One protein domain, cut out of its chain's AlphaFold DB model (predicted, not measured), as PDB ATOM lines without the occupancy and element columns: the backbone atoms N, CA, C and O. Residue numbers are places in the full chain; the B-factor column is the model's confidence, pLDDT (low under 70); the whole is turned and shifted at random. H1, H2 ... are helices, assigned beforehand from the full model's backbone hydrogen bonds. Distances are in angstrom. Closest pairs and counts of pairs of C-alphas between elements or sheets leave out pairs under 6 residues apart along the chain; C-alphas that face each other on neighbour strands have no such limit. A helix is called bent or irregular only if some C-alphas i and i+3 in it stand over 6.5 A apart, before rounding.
ATOM      1  N   ALA A 129     -39.204  17.896  24.744       92.12
ATOM      2  CA  ALA A 129     -39.419  18.717  25.937       92.12
ATOM      3  C   ALA A 129     -38.827  18.056  27.194       92.12
ATOM      4  O   ALA A 129     -38.284  18.767  28.033       92.12
ATOM      5  N   ARG A 130     -38.887  16.718  27.283       93.44
ATOM      6  CA  ARG A 130     -38.301  15.930  28.375       93.44
ATOM      7  C   ARG A 130     -36.779  16.030  28.366       93.44
ATOM      8  O   ARG A 130     -36.204  16.398  29.378       93.44
ATOM      9  N   THR A 131     -36.147  15.821  27.212       94.25
ATOM     10  CA  THR A 131     -34.680  15.895  27.075       94.25
ATOM     11  C   THR A 131     -34.130  17.268  27.469       94.25
ATOM     12  O   THR A 131     -33.211  17.357  28.271       94.25
ATOM     13  N   ARG A 132     -34.754  18.358  26.997       94.50
ATOM     14  CA  ARG A 132     -34.345  19.726  27.373       94.50
ATOM     15  C   ARG A 132     -34.525  20.006  28.862       94.50
ATOM     16  O   ARG A 132     -33.758  20.769  29.436       94.50
ATOM     17  N   LEU A 133     -35.572  19.444  29.468       94.88
ATOM     18  CA  LEU A 133     -35.792  19.563  30.903       94.88
ATOM     19  C   LEU A 133     -34.701  18.811  31.670       94.88
ATOM     20  O   LEU A 133     -34.125  19.392  32.575       94.88
ATOM     21  N   GLN A 134     -34.378  17.577  31.280       93.69
ATOM     22  CA  GLN A 134     -33.299  16.792  31.892       93.69
ATOM     23  C   GLN A 134     -31.961  17.535  31.821       93.69
ATOM     24  O   GLN A 134     -31.331  17.745  32.852       93.69
ATOM     25  N   GLU A 135     -31.569  18.020  30.639       94.44
ATOM     26  CA  GLU A 135     -30.353  18.829  30.457       94.44
ATOM     27  C   GLU A 135     -30.330  20.048  31.391       94.44
ATOM     28  O   GLU A 135     -29.322  20.321  32.044       94.44
ATOM     29  N   HIS A 136     -31.456  20.758  31.501       94.44
ATOM     30  CA  HIS A 136     -31.593  21.912  32.390       94.44
ATOM     31  C   HIS A 136     -31.461  21.527  33.869       94.44
ATOM     32  O   HIS A 136     -30.707  22.166  34.598       94.44
ATOM     33  N   LEU A 137     -32.145  20.470  34.316       94.00
ATOM     34  CA  LEU A 137     -32.081  19.996  35.702       94.00
ATOM     35  C   LEU A 137     -30.664  19.531  36.077       94.00
ATOM     36  O   LEU A 137     -30.171  19.889  37.146       94.00
ATOM     37  N   HIS A 138     -29.976  18.809  35.185       93.69
ATOM     38  CA  HIS A 138     -28.575  18.429  35.385       93.69
ATOM     39  C   HIS A 138     -27.650  19.648  35.434       93.69
ATOM     40  O   HIS A 138     -26.754  19.686  36.275       93.69
ATOM     41  N   SER A 139     -27.865  20.655  34.580       94.38
ATOM     42  CA  SER A 139     -27.083  21.901  34.615       94.38
ATOM     43  C   SER A 139     -27.215  22.598  35.968       94.38
ATOM     44  O   SER A 139     -26.211  22.988  36.559       94.38
ATOM     45  N   VAL A 140     -28.440  22.690  36.496       93.94
ATOM     46  CA  VAL A 140     -28.714  23.292  37.809       93.94
ATOM     47  C   VAL A 140     -28.037  22.506  38.932       93.94
ATOM     48  O   VAL A 140     -27.411  23.111  39.798       93.94
ATOM     49  N   LEU A 141     -28.107  21.170  38.923       92.81
ATOM     50  CA  LEU A 141     -27.408  20.357  39.925       92.81
ATOM     51  C   LEU A 141     -25.886  20.465  39.809       92.81
ATOM     52  O   LEU A 141     -25.193  20.517  40.821       92.81
ATOM     53  N   ALA A 142     -25.346  20.540  38.594       93.00
ATOM     54  CA  ALA A 142     -23.917  20.730  38.383       93.00
ATOM     55  C   ALA A 142     -23.446  22.096  38.903       93.00
ATOM     56  O   ALA A 142     -22.379  22.189  39.510       93.00
ATOM     57  N   GLU A 143     -24.229  23.155  38.689       93.00
ATOM     58  CA  GLU A 143     -23.983  24.480  39.263       93.00
ATOM     59  C   GLU A 143     -24.058  24.447  40.791       93.00
ATOM     60  O   GLU A 143     -23.124  24.912  41.444       93.00
ATOM     61  N   TRP A 144     -25.092  23.818  41.358       94.06
ATOM     62  CA  TRP A 144     -25.215  23.612  42.803       94.06
ATOM     63  C   TRP A 144     -23.982  22.909  43.375       94.06
ATOM     64  O   TRP A 144     -23.322  23.455  44.254       94.06
ATOM     65  N   ASN A 145     -23.604  21.755  42.820       92.12
ATOM     66  CA  ASN A 145     -22.459  20.969  43.276       92.12
ATOM     67  C   ASN A 145     -21.137  21.749  43.167       92.12
ATOM     68  O   ASN A 145     -20.285  21.631  44.047       92.12
ATOM     69  N   LYS A 146     -20.952  22.579  42.129       92.38
ATOM     70  CA  LYS A 146     -19.787  23.481  42.027       92.38
ATOM     71  C   LYS A 146     -19.781  24.503  43.157       92.38
ATOM     72  O   LYS A 146     -18.757  24.676  43.809       92.38
ATOM     73  N   THR A 147     -20.914  25.162  43.398       90.25
ATOM     74  CA  THR A 147     -21.019  26.166  44.464       90.25
ATOM     75  C   THR A 147     -20.863  25.554  45.851       90.25
ATOM     76  O   THR A 147     -20.150  26.119  46.673       90.25
ATOM     77  N   ALA A 148     -21.430  24.368  46.083       89.06
ATOM     78  CA  ALA A 148     -21.290  23.617  47.322       89.06
ATOM     79  C   ALA A 148     -19.820  23.275  47.598       89.06
ATOM     80  O   ALA A 148     -19.317  23.614  48.660       89.06
ATOM     81  N   ARG A 149     -19.087  22.739  46.610       89.69
ATOM     82  CA  ARG A 149     -17.653  22.426  46.756       89.69
ATOM     83  C   ARG A 149     -16.785  23.653  47.044       89.69
ATOM     84  O   ARG A 149     -15.845  23.562  47.826       89.69
ATOM     85  N   ILE A 150     -17.074  24.797  46.416       88.88
ATOM     86  CA  ILE A 150     -16.352  26.055  46.684       88.88
ATOM     87  C   ILE A 150     -16.615  26.524  48.121       88.88
ATOM     88  O   ILE A 150     -15.691  26.961  48.805       88.88
ATOM     89  N   LEU A 151     -17.866  26.427  48.583       86.25
ATOM     90  CA  LEU A 151     -18.240  26.776  49.951       86.25
ATOM     91  C   LEU A 151     -17.602  25.829  50.971       86.25
ATOM     92  O   LEU A 151     -17.028  26.308  51.939       86.25
ATOM     93  N   GLU A 152     -17.640  24.519  50.732       85.81
ATOM     94  CA  GLU A 152     -16.991  23.510  51.578       85.81
ATOM     95  C   GLU A 152     -15.486  23.760  51.683       85.81
ATOM     96  O   GLU A 152     -14.965  23.851  52.787       85.81
ATOM     97  N   ALA A 153     -14.791  23.979  50.561       88.12
ATOM     98  CA  ALA A 153     -13.357  24.277  50.568       88.12
ATOM     99  C   ALA A 153     -13.025  25.575  51.322       88.12
ATOM    100  O   ALA A 153     -11.983  25.672  51.969       88.12
ATOM    101  N   ARG A 154     -13.910  26.576  51.254       88.44
ATOM    102  CA  ARG A 154     -13.761  27.817  52.016       88.44
ATOM    103  C   ARG A 154     -13.951  27.593  53.515       88.44
ATOM    104  O   ARG A 154     -13.147  28.093  54.291       88.44
ATOM    105  N   VAL A 155     -14.988  26.856  53.909       86.56
ATOM    106  CA  VAL A 155     -15.255  26.526  55.317       86.56
ATOM    107  C   VAL A 155     -14.125  25.671  55.894       86.56
ATOM    108  O   VAL A 155     -13.646  25.961  56.984       86.56
ATOM    109  N   GLU A 156     -13.639  24.679  55.147       87.44
ATOM    110  CA  GLU A 156     -12.502  23.833  55.530       87.44
ATOM    111  C   GLU A 156     -11.229  24.667  55.758       87.44
ATOM    112  O   GLU A 156     -10.527  24.487  56.753       87.44
ATOM    113  N   ALA A 157     -10.955  25.634  54.875       88.06
ATOM    114  CA  ALA A 157      -9.819  26.544  55.023       88.06
ATOM    115  C   ALA A 157      -9.954  27.473  56.245       88.06
ATOM    116  O   ALA A 157      -8.947  27.796  56.870       88.06
ATOM    117  N   GLU A 158     -11.175  27.892  56.590       86.25
ATOM    118  CA  GLU A 158     -11.459  28.704  57.782       86.25
ATOM    119  C   GLU A 158     -11.372  27.880  59.087       86.25
ATOM    120  O   GLU A 158     -10.950  28.422  60.108       86.25
ATOM    121  N   LEU A 159     -11.725  26.586  59.071       82.50
ATOM    122  CA  LEU A 159     -11.682  25.715  60.258       82.50
ATOM    123  C   LEU A 159     -10.291  25.134  60.551       82.50
ATOM    124  O   LEU A 159      -9.898  25.058  61.715       82.50
ATOM    125  N   PHE A 160      -9.570  24.684  59.519       80.19
ATOM    126  CA  PHE A 160      -8.331  23.905  59.669       80.19
ATOM    127  C   PHE A 160      -7.076  24.628  59.156       80.19
ATOM    128  O   PHE A 160      -5.967  24.103  59.274       80.19
ATOM    129  N   GLY A 161      -7.219  25.837  58.605       76.19
ATOM    130  CA  GLY A 161      -6.094  26.681  58.208       76.19
ATOM    131  C   GLY A 161      -5.430  27.358  59.410       76.19
ATOM    132  O   GLY A 161      -5.882  28.409  59.858       76.19
ATOM    133  N   GLY A 181     -25.178  30.945  43.251       79.88
ATOM    134  CA  GLY A 181     -25.606  29.580  42.984       79.88
ATOM    135  C   GLY A 181     -27.131  29.452  42.959       79.88
ATOM    136  O   GLY A 181     -27.833  30.319  43.492       79.88
ATOM    137  N   PRO A 182     -27.659  28.359  42.385       88.50
ATOM    138  CA  PRO A 182     -29.046  27.957  42.577       88.50
ATOM    139  C   PRO A 182     -29.408  27.905  44.068       88.50
ATOM    140  O   PRO A 182     -28.596  27.509  44.901       88.50
ATOM    141  N   THR A 183     -30.641  28.261  44.429       92.00
ATOM    142  CA  THR A 183     -31.116  28.117  45.815       92.00
ATOM    143  C   THR A 183     -31.132  26.634  46.222       92.00
ATOM    144  O   THR A 183     -31.561  25.795  45.434       92.00
ATOM    145  N   ARG A 184     -30.800  26.294  47.480       90.25
ATOM    146  CA  ARG A 184     -30.878  24.904  47.998       90.25
ATOM    147  C   ARG A 184     -32.226  24.238  47.722       90.25
ATOM    148  O   ARG A 184     -32.284  23.105  47.263       90.25
ATOM    149  N   LYS A 185     -33.315  24.978  47.964       90.81
ATOM    150  CA  LYS A 185     -34.694  24.537  47.694       90.81
ATOM    151  C   LYS A 185     -34.914  24.203  46.219       90.81
ATOM    152  O   LYS A 185     -35.666  23.295  45.899       90.81
ATOM    153  N   TYR A 186     -34.283  24.949  45.319       92.12
ATOM    154  CA  TYR A 186     -34.399  24.696  43.891       92.12
ATOM    155  C   TYR A 186     -33.627  23.434  43.500       92.12
ATOM    156  O   TYR A 186     -34.191  22.569  42.836       92.12
ATOM    157  N   ALA A 187     -32.401  23.268  44.008       92.38
ATOM    158  CA  ALA A 187     -31.613  22.054  43.806       92.38
ATOM    159  C   ALA A 187     -32.337  20.794  44.322       92.38
ATOM    160  O   ALA A 187     -32.360  19.784  43.622       92.38
ATOM    161  N   SER A 188     -33.001  20.854  45.487       91.62
ATOM    162  CA  SER A 188     -33.791  19.727  46.020       91.62
ATOM    163  C   SER A 188     -34.980  19.358  45.145       91.62
ATOM    164  O   SER A 188     -35.236  18.176  44.939       91.62
ATOM    165  N   ILE A 189     -35.671  20.347  44.573       91.75
ATOM    166  CA  ILE A 189     -36.742  20.082  43.603       91.75
ATOM    167  C   ILE A 189     -36.158  19.452  42.336       91.75
ATOM    168  O   ILE A 189     -36.727  18.505  41.803       91.75
ATOM    169  N   CYS A 190     -35.020  19.955  41.848       92.69
ATOM    170  CA  CYS A 190     -34.371  19.409  40.661       92.69
ATOM    171  C   CYS A 190     -33.932  17.956  40.849       92.69
ATOM    172  O   CYS A 190     -34.132  17.172  39.928       92.69
ATOM    173  N   LYS A 191     -33.397  17.602  42.026       91.62
ATOM    174  CA  LYS A 191     -33.079  16.214  42.384       91.62
ATOM    175  C   LYS A 191     -34.335  15.342  42.346       91.62
ATOM    176  O   LYS A 191     -34.392  14.430  41.536       91.62
ATOM    177  N   MET A 192     -35.381  15.719  43.088       91.31
ATOM    178  CA  MET A 192     -36.658  14.988  43.109       91.31
ATOM    179  C   MET A 192     -37.222  14.751  41.697       91.31
ATOM    180  O   MET A 192     -37.700  13.667  41.380       91.31
ATOM    181  N   LEU A 193     -37.187  15.768  40.828       92.31
ATOM    182  CA  LEU A 193     -37.681  15.636  39.457       92.31
ATOM    183  C   LEU A 193     -36.780  14.765  38.576       92.31
ATOM    184  O   LEU A 193     -37.291  14.119  37.663       92.31
ATOM    185  N   LEU A 194     -35.465  14.771  38.805       92.00
ATOM    186  CA  LEU A 194     -34.534  13.903  38.090       92.00
ATOM    187  C   LEU A 194     -34.713  12.447  38.495       92.00
ATOM    188  O   LEU A 194     -34.802  11.627  37.594       92.00
ATOM    189  N   ASP A 195     -34.889  12.164  39.785       90.62
ATOM    190  CA  ASP A 195     -35.118  10.805  40.293       90.62
ATOM    191  C   ASP A 195     -36.370  10.165  39.662       90.62
ATOM    192  O   ASP A 195     -36.413   8.967  39.410       90.62
ATOM    193  N   VAL A 196     -37.390  10.971  39.344       90.94
ATOM    194  CA  VAL A 196     -38.605  10.509  38.647       90.94
ATOM    195  C   VAL A 196     -38.403  10.380  37.133       90.94
ATOM    196  O   VAL A 196     -39.007   9.532  36.483       90.94
ATOM    197  N   LEU A 197     -37.594  11.252  36.528       89.75
ATOM    198  CA  LEU A 197     -37.393  11.293  35.076       89.75
ATOM    199  C   LEU A 197     -36.305  10.350  34.569       89.75
ATOM    200  O   LEU A 197     -36.248  10.109  33.352       89.75
ATOM    201  N   TRP A 198     -35.395   9.946  35.441       86.38
ATOM    202  CA  TRP A 198     -34.154   9.284  35.100       86.38
ATOM    203  C   TRP A 198     -33.766   8.333  36.229       86.38
ATOM    204  O   TRP A 198     -33.519   8.762  37.349       86.38
ATOM    205  N   ASP A 199     -33.677   7.044  35.916       78.88
ATOM    206  CA  ASP A 199     -33.408   5.990  36.904       78.88
ATOM    207  C   ASP A 199     -31.934   5.940  37.371       78.88
ATOM    208  O   ASP A 199     -31.535   5.020  38.083       78.88
ATOM    209  N   GLU A 200     -31.092   6.888  36.943       84.00
ATOM    210  CA  GLU A 200     -29.698   6.978  37.389       84.00
ATOM    211  C   GLU A 200     -29.592   7.953  38.567       84.00
ATOM    212  O   GLU A 200     -29.964   9.124  38.421       84.00
ATOM    213  N   PRO A 201     -29.059   7.511  39.717       76.44
ATOM    214  CA  PRO A 201     -28.961   8.354  40.897       76.44
ATOM    215  C   PRO A 201     -27.978   9.501  40.646       76.44
ATOM    216  O   PRO A 201     -26.797   9.281  40.374       76.44
ATOM    217  N   VAL A 202     -28.457  10.742  40.759       79.62
ATOM    218  CA  VAL A 202     -27.603  11.932  40.682       79.62
ATOM    219  C   VAL A 202     -27.263  12.404  42.089       79.62
ATOM    220  O   VAL A 202     -28.133  12.784  42.873       79.62
ATOM    221  N   GLU A 203     -25.971  12.432  42.398       80.88
ATOM    222  CA  GLU A 203     -25.489  12.926  43.684       80.88
ATOM    223  C   GLU A 203     -25.658  14.449  43.796       80.88
ATOM    224  O   GLU A 203     -25.201  15.227  42.947       80.88
ATOM    225  N   MET A 204     -26.284  14.886  44.890       84.50
ATOM    226  CA  MET A 204     -26.280  16.280  45.320       84.50
ATOM    227  C   MET A 204     -25.341  16.419  46.519       84.50
ATOM    228  O   MET A 204     -25.593  15.858  47.583       84.50
ATOM    229  N   VAL A 205     -24.276  17.202  46.351       82.00
ATOM    230  CA  VAL A 205     -23.312  17.499  47.418       82.00
ATOM    231  C   VAL A 205     -24.010  18.287  48.535       82.00
ATOM    232  O   VAL A 205     -24.769  19.225  48.261       82.00
ATOM    233  N   GLY A 206     -23.780  17.886  49.790       73.56
ATOM    234  CA  GLY A 206     -24.389  18.504  50.974       73.56
ATOM    235  C   GLY A 206     -25.867  18.150  51.202       73.56
ATOM    236  O   GLY A 206     -26.557  18.842  51.955       73.56
ATOM    237  N   TYR A 207     -26.378  17.106  50.540       69.31
ATOM    238  CA  TYR A 207     -27.727  16.585  50.750       69.31
ATOM    239  C   TYR A 207     -27.673  15.200  51.391       69.31
ATOM    240  O   TYR A 207     -27.415  14.211  50.712       69.31
ATOM    241  N   GLU A 208     -27.953  15.128  52.692       62.56
ATOM    242  CA  GLU A 208     -28.333  13.862  53.316       62.56
ATOM    243  C   GLU A 208     -29.774  13.522  52.929       62.56
ATOM    244  O   GLU A 208     -30.689  14.340  53.031       62.56
ATOM    245  N   GLU A 209     -29.961  12.294  52.456       57.59
ATOM    246  CA  GLU A 209     -31.218  11.748  51.932       57.59
ATOM    247  C   GLU A 209     -32.344  11.664  52.981       57.59
ATOM    248  O   GLU A 209     -33.516  11.546  52.635       57.59
ATOM    249  N   SER A 210     -32.004  11.843  54.260       50.31
ATOM    250  CA  SER A 210     -32.896  11.737  55.420       50.31
ATOM    251  C   SER A 210     -34.030  12.771  55.478       50.31
ATOM    252  O   SER A 210     -34.968  12.602  56.251       50.31
ATOM    253  N   VAL A 211     -33.989  13.838  54.672       53.31
ATOM    254  CA  VAL A 211     -34.999  14.916  54.722       53.31
ATOM    255  C   VAL A 211     -36.241  14.604  53.871       53.31
ATOM    256  O   VAL A 211     -37.312  15.151  54.130       53.31
ATOM    257  N   LEU A 212     -36.152  13.711  52.881       49.38
ATOM    258  CA  LEU A 212     -37.302  13.342  52.038       49.38
ATOM    259  C   LEU A 212     -38.347  12.505  52.794       49.38
ATOM    260  O   LEU A 212     -39.540  12.751  52.619       49.38
ATOM    261  N   ASP A 213     -37.920  11.629  53.707       47.16
ATOM    262  CA  ASP A 213     -38.830  10.833  54.550       47.16
ATOM    263  C   ASP A 213     -39.711  11.708  55.454       47.16
ATOM    264  O   ASP A 213     -40.872  11.390  55.702       47.16
ATOM    265  N   SER A 214     -39.209  12.869  55.878       52.81
ATOM    266  CA  SER A 214     -39.973  13.785  56.733       52.81
ATOM    267  C   SER A 214     -41.087  14.559  56.010       52.81
ATOM    268  O   SER A 214     -41.959  15.109  56.667       52.81
TER     269      SER A 214
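AT A GLANCE: This is residues 129 to 161 and 181 to 214 of the 279 residues of an uncharacterized protein of Metschnikowia bicuspidata (UniProt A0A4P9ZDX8). One long, straight helix, H1, makes the longest axis of an elongated model, and a shorter helix, H2, packs at a slant on residues 134 to 144 of it, while the last part of H1 sticks out alone with residues 153 to 160. After H2 a long stretch with no named element, residues 198 to 209, leads to a very short helix, H3, which is set off from both other helices. The printed part has 67 residues with three named helices, in the order H1, H2, H3 along the chain, and no named strand; the class is all helix. The whole is only just loose, close to compact, with a radius of gyration of the C-alphas of 13.5 A, and its C-alphas span 46 by 27 by 19 A.

HOW THE PARTS SIT: The longest helix is H1, residues 129 to 160. H2, residues 184 to 197, touches H1, and H1 touches H2 with its residues 134 to 144 alone. The closest C-alphas of the two are those of Leu 137 and Cys 190, 5.5 A apart. Their lines stand at a steep tilt of 43 degrees, and they run opposite ways. H3, residues 210 to 214, touches no helix. It is apart from H1, and it is apart from H2 too. In H1 and H2 every O i to N i+4 pair is within hydrogen-bond range; in H3 the count is 0 of 1, and 1 of its 2 O i to N i+3 pairs is within range.

IN THESE COORDINATES: H1 begins at C-alpha 129, at (-39.419, 18.717, 25.937), and ends at C-alpha 160, at (-8.331, 23.905, 59.669); from first to last C-alpha it measures 46.2 A. H2, residues 184 to 197, measures 19.9 A. H3, residues 210 to 214, measures 7.5 A and ends at C-alpha 214, at (-39.973, 13.785, 56.733). H3 is neither bent nor irregular, but only just: C-alphas 210 and 213 are 6.1 A apart.

THE WHOLE: The two C-alphas farthest apart are those of Ala 129 and Gly 161, at 47.1 A. Residues 153 to 161, of which 153 to 160 belong to H1, stand free; without them the body has 58 residues and spans 34 by 26 by 18 A. Residues 162 to 180 are cut out and not printed, and C-alphas 161 and 181 are 24.9 A apart across this cut, which falls in the link from H1 to H2. The link from H2 to H3 is long, with 12 residues. The mean pLDDT of the printed part is 84.9; residues 207 to 214 are under 70, and the mean over H3 is 51.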